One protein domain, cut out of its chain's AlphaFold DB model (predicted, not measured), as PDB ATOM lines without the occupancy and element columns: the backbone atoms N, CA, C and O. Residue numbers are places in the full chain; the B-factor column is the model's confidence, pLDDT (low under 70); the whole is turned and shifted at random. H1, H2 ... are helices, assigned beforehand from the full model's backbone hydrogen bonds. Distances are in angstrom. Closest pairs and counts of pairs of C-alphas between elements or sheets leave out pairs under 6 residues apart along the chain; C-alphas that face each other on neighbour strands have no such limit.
ATOM      1  N   GLU A 107      32.351 -12.027 -14.973       85.75
ATOM      2  CA  GLU A 107      31.355 -12.208 -13.916       85.75
ATOM      3  C   GLU A 107      29.935 -12.347 -14.477       85.75
ATOM      4  O   GLU A 107      29.147 -13.147 -13.964       85.75
ATOM      5  N   GLU A 108      29.612 -11.623 -15.552       87.19
ATOM      6  CA  GLU A 108      28.319 -11.747 -16.231       87.19
ATOM      7  C   GLU A 108      28.163 -13.131 -16.874       87.19
ATOM      8  O   GLU A 108      27.103 -13.748 -16.773       87.19
ATOM      9  N   CYS A 109      29.231 -13.670 -17.468       90.19
ATOM     10  CA  CYS A 109      29.234 -15.031 -18.005       90.19
ATOM     11  C   CYS A 109      29.131 -16.081 -16.882       90.19
ATOM     12  O   CYS A 109      28.349 -17.035 -16.975       90.19
ATOM     13  N   PHE A 110      29.882 -15.898 -15.795       90.75
ATOM     14  CA  PHE A 110      29.940 -16.826 -14.664       90.75
ATOM     15  C   PHE A 110      28.612 -16.969 -13.931       90.75
ATOM     16  O   PHE A 110      28.346 -18.040 -13.383       90.75
ATOM     17  N   ALA A 111      27.743 -15.955 -13.989       91.12
ATOM     18  CA  ALA A 111      26.393 -16.024 -13.433       91.12
ATOM     19  C   ALA A 111      25.598 -17.252 -13.926       91.12
ATOM     20  O   ALA A 111      24.765 -17.780 -13.186       91.12
ATOM     21  N   CYS A 112      25.881 -17.728 -15.144       91.62
ATOM     22  CA  CYS A 112      25.275 -18.931 -15.721       91.62
ATOM     23  C   CYS A 112      26.286 -20.069 -15.947       91.62
ATOM     24  O   CYS A 112      25.932 -21.245 -15.825       91.62
ATOM     25  N   HIS A 113      27.537 -19.746 -16.287       90.81
ATOM     26  CA  HIS A 113      28.533 -20.734 -16.712       90.81
ATOM     27  C   HIS A 113      29.398 -21.298 -15.574       90.81
ATOM     28  O   HIS A 113      29.983 -22.368 -15.761       90.81
ATOM     29  N   GLY A 114      29.385 -20.683 -14.388       89.88
ATOM     30  CA  GLY A 114      30.264 -21.057 -13.276       89.88
ATOM     31  C   GLY A 114      31.659 -20.445 -13.404       89.88
ATOM     32  O   GLY A 114      31.897 -19.649 -14.306       89.88
ATOM     33  N   SER A 115      32.577 -20.792 -12.502       89.94
ATOM     34  CA  SER A 115      33.948 -20.259 -12.520       89.94
ATOM     35  C   SER A 115      34.796 -20.826 -13.671       89.94
ATOM     36  O   SER A 115      34.400 -21.764 -14.378       89.94
ATOM     37  N   TYR A 116      36.011 -20.294 -13.842       86.44
ATOM     38  CA  TYR A 116      36.989 -20.876 -14.764       86.44
ATOM     39  C   TYR A 116      37.303 -22.333 -14.420       86.44
ATOM     40  O   TYR A 116      37.318 -23.178 -15.313       86.44
ATOM     41  N   GLU A 117      37.495 -22.660 -13.141       86.81
ATOM     42  CA  GLU A 117      37.781 -24.024 -12.685       86.81
ATOM     43  C   GLU A 117      36.639 -24.984 -13.034       86.81
ATOM     44  O   GLU A 117      36.880 -26.091 -13.520       86.81
ATOM     45  N   GLU A 118      35.391 -24.556 -12.839       90.62
ATOM     46  CA  GLU A 118      34.224 -25.352 -13.219       90.62
ATOM     47  C   GLU A 118      34.148 -25.538 -14.738       90.62
ATOM     48  O   GLU A 118      33.852 -26.636 -15.216       90.62
ATOM     49  N   THR A 119      34.453 -24.493 -15.507       90.75
ATOM     50  CA  THR A 119      34.469 -24.546 -16.975       90.75
ATOM     51  C   THR A 119      35.540 -25.510 -17.482       90.75
ATOM     52  O   THR A 119      35.246 -26.356 -18.332       90.75
ATOM     53  N   VAL A 120      36.746 -25.463 -16.908       89.69
ATOM     54  CA  VAL A 120      37.842 -26.407 -17.183       89.69
ATOM     55  C   VAL A 120      37.396 -27.844 -16.937       89.69
ATOM     56  O   VAL A 120      37.548 -28.700 -17.807       89.69
ATOM     57  N   GLN A 121      36.781 -28.111 -15.785       90.81
ATOM     58  CA  GLN A 121      36.307 -29.453 -15.443       90.81
ATOM     59  C   GLN A 121      35.208 -29.934 -16.396       90.81
ATOM     60  O   GLN A 121      35.245 -31.075 -16.861       90.81
ATOM     61  N   ARG A 122      34.252 -29.063 -16.741       92.81
ATOM     62  CA  ARG A 122      33.161 -29.382 -17.680       92.81
ATOM     63  C   ARG A 122      33.668 -29.685 -19.086       92.81
ATOM     64  O   ARG A 122      33.015 -30.434 -19.806       92.81
ATOM     65  N   THR A 123      34.813 -29.129 -19.468       91.31
ATOM     66  CA  THR A 123      35.417 -29.276 -20.800       91.31
ATOM     67  C   THR A 123      36.597 -30.248 -20.835       91.31
ATOM     68  O   THR A 123      37.219 -30.427 -21.877       91.31
ATOM     69  N   ALA A 124      36.850 -30.979 -19.743       90.94
ATOM     70  CA  ALA A 124      37.935 -31.959 -19.636       90.94
ATOM     71  C   ALA A 124      37.830 -33.145 -20.619       90.94
ATOM     72  O   ALA A 124      38.769 -33.923 -20.755       90.94
ATOM     73  N   TYR A 125      36.694 -33.301 -21.307       88.81
ATOM     74  CA  TYR A 125      36.521 -34.298 -22.366       88.81
ATOM     75  C   TYR A 125      37.208 -33.909 -23.687       88.81
ATOM     76  O   TYR A 125      37.355 -34.762 -24.565       88.81
ATOM     77  N   MET A 126      37.588 -32.640 -23.862       85.50
ATOM     78  CA  MET A 126      38.268 -32.159 -25.063       85.50
ATOM     79  C   MET A 126      39.710 -32.672 -25.101       85.50
ATOM     80  O   MET A 126      40.417 -32.632 -24.099       85.50
ATOM     81  N   ALA A 127      40.167 -33.125 -26.274       81.75
ATOM     82  CA  ALA A 127      41.537 -33.618 -26.446       81.75
ATOM     83  C   ALA A 127      42.595 -32.531 -26.180       81.75
ATOM     84  O   ALA A 127      43.674 -32.832 -25.675       81.75
ATOM     85  N   ALA A 128      42.266 -31.278 -26.496       81.50
ATOM     86  CA  ALA A 128      43.004 -30.100 -26.077       81.50
ATOM     87  C   ALA A 128      41.992 -29.083 -25.549       81.50
ATOM     88  O   ALA A 128      41.178 -28.565 -26.312       81.50
ATOM     89  N   ASN A 129      41.990 -28.857 -24.236       85.88
ATOM     90  CA  ASN A 129      41.018 -27.980 -23.600       85.88
ATOM     91  C   ASN A 129      41.505 -26.519 -23.658       85.88
ATOM     92  O   ASN A 129      42.458 -26.192 -22.948       85.88
ATOM     93  N   PRO A 130      40.868 -25.622 -24.440       83.50
ATOM     94  CA  PRO A 130      41.299 -24.226 -24.530       83.50
ATOM     95  C   PRO A 130      41.138 -23.476 -23.201       83.50
ATOM     96  O   PRO A 130      41.870 -22.518 -22.956       83.50
ATOM     97  N   HIS A 131      40.235 -23.940 -22.327       87.38
ATOM     98  CA  HIS A 131      39.993 -23.365 -21.004       87.38
ATOM     99  C   HIS A 131      41.048 -23.786 -19.973       87.38
ATOM    100  O   HIS A 131      41.226 -23.094 -18.977       87.38
ATOM    101  N   ASP A 132      41.771 -24.888 -20.201       85.44
ATOM    102  CA  ASP A 132      42.908 -25.303 -19.368       85.44
ATOM    103  C   ASP A 132      44.229 -24.955 -20.054       85.44
ATOM    104  O   ASP A 132      45.045 -25.814 -20.385       85.44
ATOM    105  N   SER A 133      44.415 -23.668 -20.331       78.31
ATOM    106  CA  SER A 133      45.599 -23.172 -21.029       78.31
ATOM    107  C   SER A 133      46.422 -22.222 -20.166       78.31
ATOM    108  O   SER A 133      46.032 -21.811 -19.074       78.31
ATOM    109  N   HIS A 134      47.597 -21.851 -20.677       72.38
ATOM    110  CA  HIS A 134      48.511 -20.927 -20.006       72.38
ATOM    111  C   HIS A 134      48.051 -19.455 -20.031       72.38
ATOM    112  O   HIS A 134      48.748 -18.598 -19.488       72.38
ATOM    113  N   LEU A 135      46.918 -19.149 -20.678       71.31
ATOM    114  CA  LEU A 135      46.374 -17.790 -20.801       71.31
ATOM    115  C   LEU A 135      45.073 -17.582 -20.004       71.31
ATOM    116  O   LEU A 135      44.714 -16.444 -19.697       71.31
ATOM    117  N   ILE A 136      44.361 -18.655 -19.656       69.38
ATOM    118  CA  ILE A 136      43.014 -18.574 -19.070       69.38
ATOM    119  C   ILE A 136      43.061 -18.228 -17.579       69.38
ATOM    120  O   ILE A 136      43.991 -18.600 -16.864       69.38
ATOM    121  N   GLY A 137      42.066 -17.466 -17.114       61.25
ATOM    122  CA  GLY A 137      41.924 -17.015 -15.724       61.25
ATOM    123  C   GLY A 137      42.810 -15.829 -15.360       61.25
ATOM    124  O   GLY A 137      42.467 -15.040 -14.482       61.25
ATOM    125  N   GLU A 138      43.931 -15.660 -16.061       60.03
ATOM    126  CA  GLU A 138      44.885 -14.605 -15.766       60.03
ATOM    127  C   GLU A 138      45.080 -13.562 -16.869       60.03
ATOM    128  O   GLU A 138      45.483 -12.452 -16.530       60.03
ATOM    129  N   GLN A 139      44.863 -13.885 -18.142       64.00
ATOM    130  CA  GLN A 139      45.223 -12.996 -19.262       64.00
ATOM    131  C   GLN A 139      44.124 -12.855 -20.318       64.00
ATOM    132  O   GLN A 139      44.186 -11.928 -21.120       64.00
ATOM    133  N   LEU A 140      43.131 -13.747 -20.322       74.94
ATOM    134  CA  LEU A 140      42.043 -13.749 -21.291       74.94
ATOM    135  C   LEU A 140      40.689 -13.778 -20.596       74.94
ATOM    136  O   LEU A 140      40.454 -14.618 -19.728       74.94
ATOM    137  N   ASP A 141      39.808 -12.896 -21.053       82.75
ATOM    138  CA  ASP A 141      38.387 -12.923 -20.738       82.75
ATOM    139  C   ASP A 141      37.625 -13.818 -21.718       82.75
ATOM    140  O   ASP A 141      38.050 -14.036 -22.857       82.75
ATOM    141  N   CYS A 142      36.457 -14.303 -21.297       87.50
ATOM    142  CA  CYS A 142      35.589 -15.175 -22.087       87.50
ATOM    143  C   CYS A 142      35.308 -14.563 -23.468       87.50
ATOM    144  O   CYS A 142      35.399 -15.243 -24.491       87.50
ATOM    145  N   VAL A 143      35.049 -13.252 -23.499       86.81
ATOM    146  CA  VAL A 143      34.737 -12.479 -24.710       86.81
ATOM    147  C   VAL A 143      35.914 -12.311 -25.669       86.81
ATOM    148  O   VAL A 143      35.705 -11.883 -26.806       86.81
ATOM    149  N   ALA A 144      37.145 -12.629 -25.257       83.38
ATOM    150  CA  ALA A 144      38.296 -12.592 -26.155       83.38
ATOM    151  C   ALA A 144      38.142 -13.636 -27.273       83.38
ATOM    152  O   ALA A 144      38.344 -13.315 -28.443       83.38
ATOM    153  N   CYS A 145      37.685 -14.840 -26.914       87.00
ATOM    154  CA  CYS A 145      37.429 -15.931 -27.857       87.00
ATOM    155  C   CYS A 145      35.941 -16.016 -28.228       87.00
ATOM    156  O   CYS A 145      35.588 -16.104 -29.403       87.00
ATOM    157  N   HIS A 146      35.051 -15.950 -27.237       90.56
ATOM    158  CA  HIS A 146      33.620 -16.172 -27.421       90.56
ATOM    159  C   HIS A 146      32.893 -14.892 -27.828       90.56
ATOM    160  O   HIS A 146      32.506 -14.073 -26.991       90.56
ATOM    161  N   LYS A 147      32.659 -14.736 -29.132       89.50
ATOM    162  CA  LYS A 147      31.893 -13.613 -29.671       89.50
ATOM    163  C   LYS A 147      30.416 -13.980 -29.792       89.50
ATOM    164  O   LYS A 147      30.057 -14.970 -30.424       89.50
ATOM    165  N   ILE A 148      29.552 -13.178 -29.166       89.81
ATOM    166  CA  ILE A 148      28.110 -13.457 -29.087       89.81
ATOM    167  C   ILE A 148      27.436 -13.228 -30.443       89.81
ATOM    168  O   ILE A 148      26.798 -14.128 -30.985       89.81
ATOM    169  N   HIS A 149      27.578 -12.029 -31.009       89.75
ATOM    170  CA  HIS A 149      26.829 -11.612 -32.196       89.75
ATOM    171  C   HIS A 149      27.622 -11.639 -33.511       89.75
ATOM    172  O   HIS A 149      27.130 -11.138 -34.524       89.75
ATOM    173  N   GLU A 150      28.814 -12.223 -33.505       88.88
ATOM    174  CA  GLU A 150      29.725 -12.336 -34.647       88.88
ATOM    175  C   GLU A 150      30.542 -13.638 -34.525       88.88
ATOM    176  O   GLU A 150      30.415 -14.322 -33.504       88.88
ATOM    177  N   PRO A 151      31.353 -14.014 -35.533       90.44
ATOM    178  CA  PRO A 151      32.180 -15.210 -35.436       90.44
ATOM    179  C   PRO A 151      33.121 -15.174 -34.224       90.44
ATOM    180  O   PRO A 151      33.837 -14.195 -34.013       90.44
ATOM    181  N   SER A 152      33.130 -16.253 -33.444       91.56
ATOM    182  CA  SER A 152      34.082 -16.455 -32.350       91.56
ATOM    183  C   SER A 152      35.504 -16.589 -32.890       91.56
ATOM    184  O   SER A 152      35.709 -17.031 -34.016       91.56
ATOM    185  N   GLN A 153      36.488 -16.178 -32.101       86.25
ATOM    186  CA  GLN A 153      37.878 -16.099 -32.532       86.25
ATOM    187  C   GLN A 153      38.670 -17.274 -31.977       86.25
ATOM    188  O   GLN A 153      38.731 -17.451 -30.759       86.25
ATOM    189  N   ASP A 154      39.312 -18.049 -32.854       83.94
ATOM    190  CA  ASP A 154      40.301 -19.044 -32.436       83.94
ATOM    191  C   ASP A 154      41.617 -18.346 -32.075       83.94
ATOM    192  O   ASP A 154      42.575 -18.295 -32.848       83.94
ATOM    193  N   TYR A 155      41.635 -17.777 -30.873       78.56
ATOM    194  CA  TYR A 155      42.771 -17.026 -30.354       78.56
ATOM    195  C   TYR A 155      44.044 -17.881 -30.280       78.56
ATOM    196  O   TYR A 155      45.156 -17.413 -30.511       78.56
ATOM    197  N   CYS A 156      43.896 -19.174 -29.989       77.56
ATOM    198  CA  CYS A 156      45.025 -20.086 -29.871       77.56
ATOM    199  C   CYS A 156      45.731 -20.288 -31.214       77.56
ATOM    200  O   CYS A 156      46.955 -20.439 -31.239       77.56
ATOM    201  N   ALA A 157      44.988 -20.259 -32.319       77.56
ATOM    202  CA  ALA A 157      45.527 -20.438 -33.659       77.56
ATOM    203  C   ALA A 157      46.351 -19.243 -34.177       77.56
ATOM    204  O   ALA A 157      46.987 -19.336 -35.229       77.56
ATOM    205  N   GLU A 158      46.405 -18.127 -33.441       74.06
ATOM    206  CA  GLU A 158      47.362 -17.043 -33.706       74.06
ATOM    207  C   GLU A 158      48.805 -17.505 -33.451       74.06
ATOM    208  O   GLU A 158      49.736 -17.090 -34.140       74.06
ATOM    209  N   CYS A 159      49.001 -18.436 -32.519       69.00
ATOM    210  CA  CYS A 159      50.316 -18.983 -32.178       69.00
ATOM    211  C   CYS A 159      50.446 -20.459 -32.577       69.00
ATOM    212  O   CYS A 159      51.505 -20.908 -33.023       69.00
ATOM    213  N   HIS A 160      49.362 -21.214 -32.429       72.19
ATOM    214  CA  HIS A 160      49.270 -22.644 -32.688       72.19
ATOM    215  C   HIS A 160      48.588 -22.928 -34.034       72.19
ATOM    216  O   HIS A 160      48.222 -22.024 -34.777       72.19
ATOM    217  N   GLY A 161      48.464 -24.204 -34.404       71.31
ATOM    218  CA  GLY A 161      47.548 -24.571 -35.488       71.31
ATOM    219  C   GLY A 161      46.087 -24.312 -35.088       71.31
ATOM    220  O   GLY A 161      45.835 -24.077 -33.907       71.31
ATOM    221  N   PRO A 162      45.136 -24.391 -36.037       74.44
ATOM    222  CA  PRO A 162      43.706 -24.321 -35.742       74.44
ATOM    223  C   PRO A 162      43.314 -25.277 -34.609       74.44
ATOM    224  O   PRO A 162      43.621 -26.471 -34.671       74.44
ATOM    225  N   MET A 163      42.666 -24.734 -33.585       75.69
ATOM    226  CA  MET A 163      42.163 -25.435 -32.402       75.69
ATOM    227  C   MET A 163      40.637 -25.557 -32.424       75.69
ATOM    228  O   MET A 163      40.099 -26.458 -31.782       75.69
ATOM    229  N   SER A 164      39.952 -24.687 -33.173       77.81
ATOM    230  CA  SER A 164      38.515 -24.768 -33.434       77.81
ATOM    231  C   SER A 164      38.234 -24.804 -34.936       77.81
ATOM    232  O   SER A 164      38.746 -23.989 -35.702       77.81
ATOM    233  N   ASP A 165      37.394 -25.743 -35.359       76.94
ATOM    234  CA  ASP A 165      36.846 -25.844 -36.715       76.94
ATOM    235  C   ASP A 165      35.304 -25.842 -36.727       76.94
ATOM    236  O   ASP A 165      34.679 -26.099 -37.759       76.94
ATOM    237  N   GLU A 166      34.688 -25.515 -35.588       80.75
ATOM    238  CA  GLU A 166      33.237 -25.506 -35.415       80.75
ATOM    239  C   GLU A 166      32.570 -24.334 -36.166       80.75
ATOM    240  O   GLU A 166      33.130 -23.232 -36.247       80.75
ATOM    241  N   PRO A 167      31.338 -24.517 -36.686       85.00
ATOM    242  CA  PRO A 167      30.564 -23.430 -37.276       85.00
ATOM    243  C   PRO A 167      30.443 -22.238 -36.324       85.00
ATOM    244  O   PRO A 167      30.229 -22.399 -35.123       85.00
ATOM    245  N   GLY A 168      30.581 -21.029 -36.870       85.25
ATOM    246  CA  GLY A 168      30.541 -19.799 -36.082       85.25
ATOM    247  C   GLY A 168      31.880 -19.360 -35.495       85.25
ATOM    248  O   GLY A 168      31.901 -18.323 -34.840       85.25
ATOM    249  N   TRP A 169      32.980 -20.074 -35.748       89.12
ATOM    250  CA  TRP A 169      34.343 -19.621 -35.447       89.12
ATOM    251  C   TRP A 169      35.060 -19.109 -36.701       89.12
ATOM    252  O   TRP A 169      34.754 -19.513 -37.827       89.12
ATOM    253  N   THR A 170      36.008 -18.193 -36.525       81.12
ATOM    254  CA  THR A 170      36.884 -17.745 -37.606       81.12
ATOM    255  C   THR A 170      37.890 -18.837 -37.960       81.12
ATOM    256  O   THR A 170      38.498 -19.461 -37.099       81.12
ATOM    257  N   THR A 171      38.074 -19.068 -39.261       65.38
ATOM    258  CA  THR A 171      39.035 -20.051 -39.792       65.38
ATOM    259  C   THR A 171      40.272 -19.396 -40.411       65.38
ATOM    260  O   THR A 171      41.183 -20.088 -40.859       65.38
ATOM    261  N   GLU A 172      40.294 -18.063 -40.512       62.06
ATOM    262  CA  GLU A 172      41.454 -17.304 -40.983       62.06
ATOM    263  C   GLU A 172      42.331 -16.929 -39.796       62.06
ATOM    264  O   GLU A 172      42.032 -15.986 -39.071       62.06
ATOM    265  N   VAL A 173      43.432 -17.657 -39.616       57.41
ATOM    266  CA  VAL A 173      44.384 -17.363 -38.545       57.41
ATOM    267  C   VAL A 173      45.793 -17.344 -39.117       57.41
ATOM    268  O   VAL A 173      46.261 -18.308 -39.730       57.41
ATOM    269  N   THR A 174      46.466 -16.201 -38.978       53.59
ATOM    270  CA  THR A 174      47.874 -16.072 -39.363       53.59
ATOM    271  C   THR A 174      48.708 -16.572 -38.197       53.59
ATOM    272  O   THR A 174      49.059 -15.791 -37.321       53.59
ATOM    273  N   SER A 175      48.993 -17.875 -38.158       55.91
ATOM    274  CA  SER A 175      49.776 -18.423 -37.052       55.91
ATOM    275  C   SER A 175      51.256 -18.031 -37.133       55.91
ATOM    276  O   SER A 175      51.854 -18.028 -38.215       55.91
ATOM    277  N   ILE A 176      51.892 -17.777 -35.988       55.78
ATOM    278  CA  ILE A 176      53.351 -17.569 -35.874       55.78
ATOM    279  C   ILE A 176      54.132 -18.765 -36.451       55.78
ATOM    280  O   ILE A 176      55.204 -18.601 -37.040       55.78
ATOM    281  N   ALA A 177      53.563 -19.973 -36.371       48.38
ATOM    282  CA  ALA A 177      54.124 -21.171 -36.990       48.38
ATOM    283  C   ALA A 177      54.226 -21.054 -38.526       48.38
ATOM    284  O   ALA A 177      55.207 -21.521 -39.110       48.38
ATOM    285  N   ASN A 178      53.282 -20.367 -39.181       51.38
ATOM    286  CA  ASN A 178      53.348 -20.071 -40.618       51.38
ATOM    287  C   ASN A 178      54.403 -19.001 -40.961       51.38
ATOM    288  O   ASN A 178      54.800 -18.885 -42.122       51.38
ATOM    289  N   LEU A 179      54.891 -18.251 -39.965       53.75
ATOM    290  CA  LEU A 179      55.950 -17.247 -40.103       53.75
ATOM    291  C   LEU A 179      57.363 -17.809 -39.841       53.75
ATOM    292  O   LEU A 179      58.344 -17.083 -39.992       53.75
ATOM    293  N   GLY A 180      57.500 -19.091 -39.474       52.62
ATOM    294  CA  GLY A 180      58.803 -19.736 -39.236       52.62
ATOM    295  C   GLY A 180      59.542 -19.257 -37.977       52.62
ATOM    296  O   GLY A 180      60.723 -19.561 -37.799       52.62
TER     297      GLY A 180
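Overview. This is residues 107 to 180 of the 353 residues of an uncharacterized protein of Chloroflexi bacterium (UniProt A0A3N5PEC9). The domain has little regular structure: five short helices are strung along a core of loops, with H1 and H2 at one end, H3 and H4 between, and H5 at the other end. Residues 107 to 180, 74 residues, are printed, with H1 to H5 in order and no named strand. The class is all helix, with 26 residues in named elements. The whole is compact, radius of gyration of the C-alphas 12.8 A, and only just elongated, spanning 39 by 26 by 23 A.

Along the chain. H1, residues 107 to 113, spans 9.4 A from C-alpha 107 at (31.355, -12.208, -13.916). H2, residues 116 to 122, spans 9.8 A. H3 is residues 142 to 145, H4 155 to 158, and H5 176 to 179, ending at C-alpha 179 (55.950, -17.247, -40.103).

Arrangement. H1 and H2 are close but not clearly touching, the closest C-alphas, His 113 and Thr 119, 7.1 A apart. They run the same way at a shallow tilt of 16 degrees. H3 and H4 are also close but not clearly touching, at Cys 145 and Tyr 155, closest C-alphas 6.0 A. H1 and H5 are apart. In H2 every O i to N i+4 pair is within hydrogen-bond range, in H1 2 of 3; H3, H4 and H5 are too short for one.

Size, cuts and confidence. The farthest C-alphas, Ala 111 and Gly 180, are 41.6 A apart. The printed part has no cut. The links H2 to H3 and H4 to H5 are long. The pLDDT is under 70 at residues 136 to 139, 159 and 171 to 180.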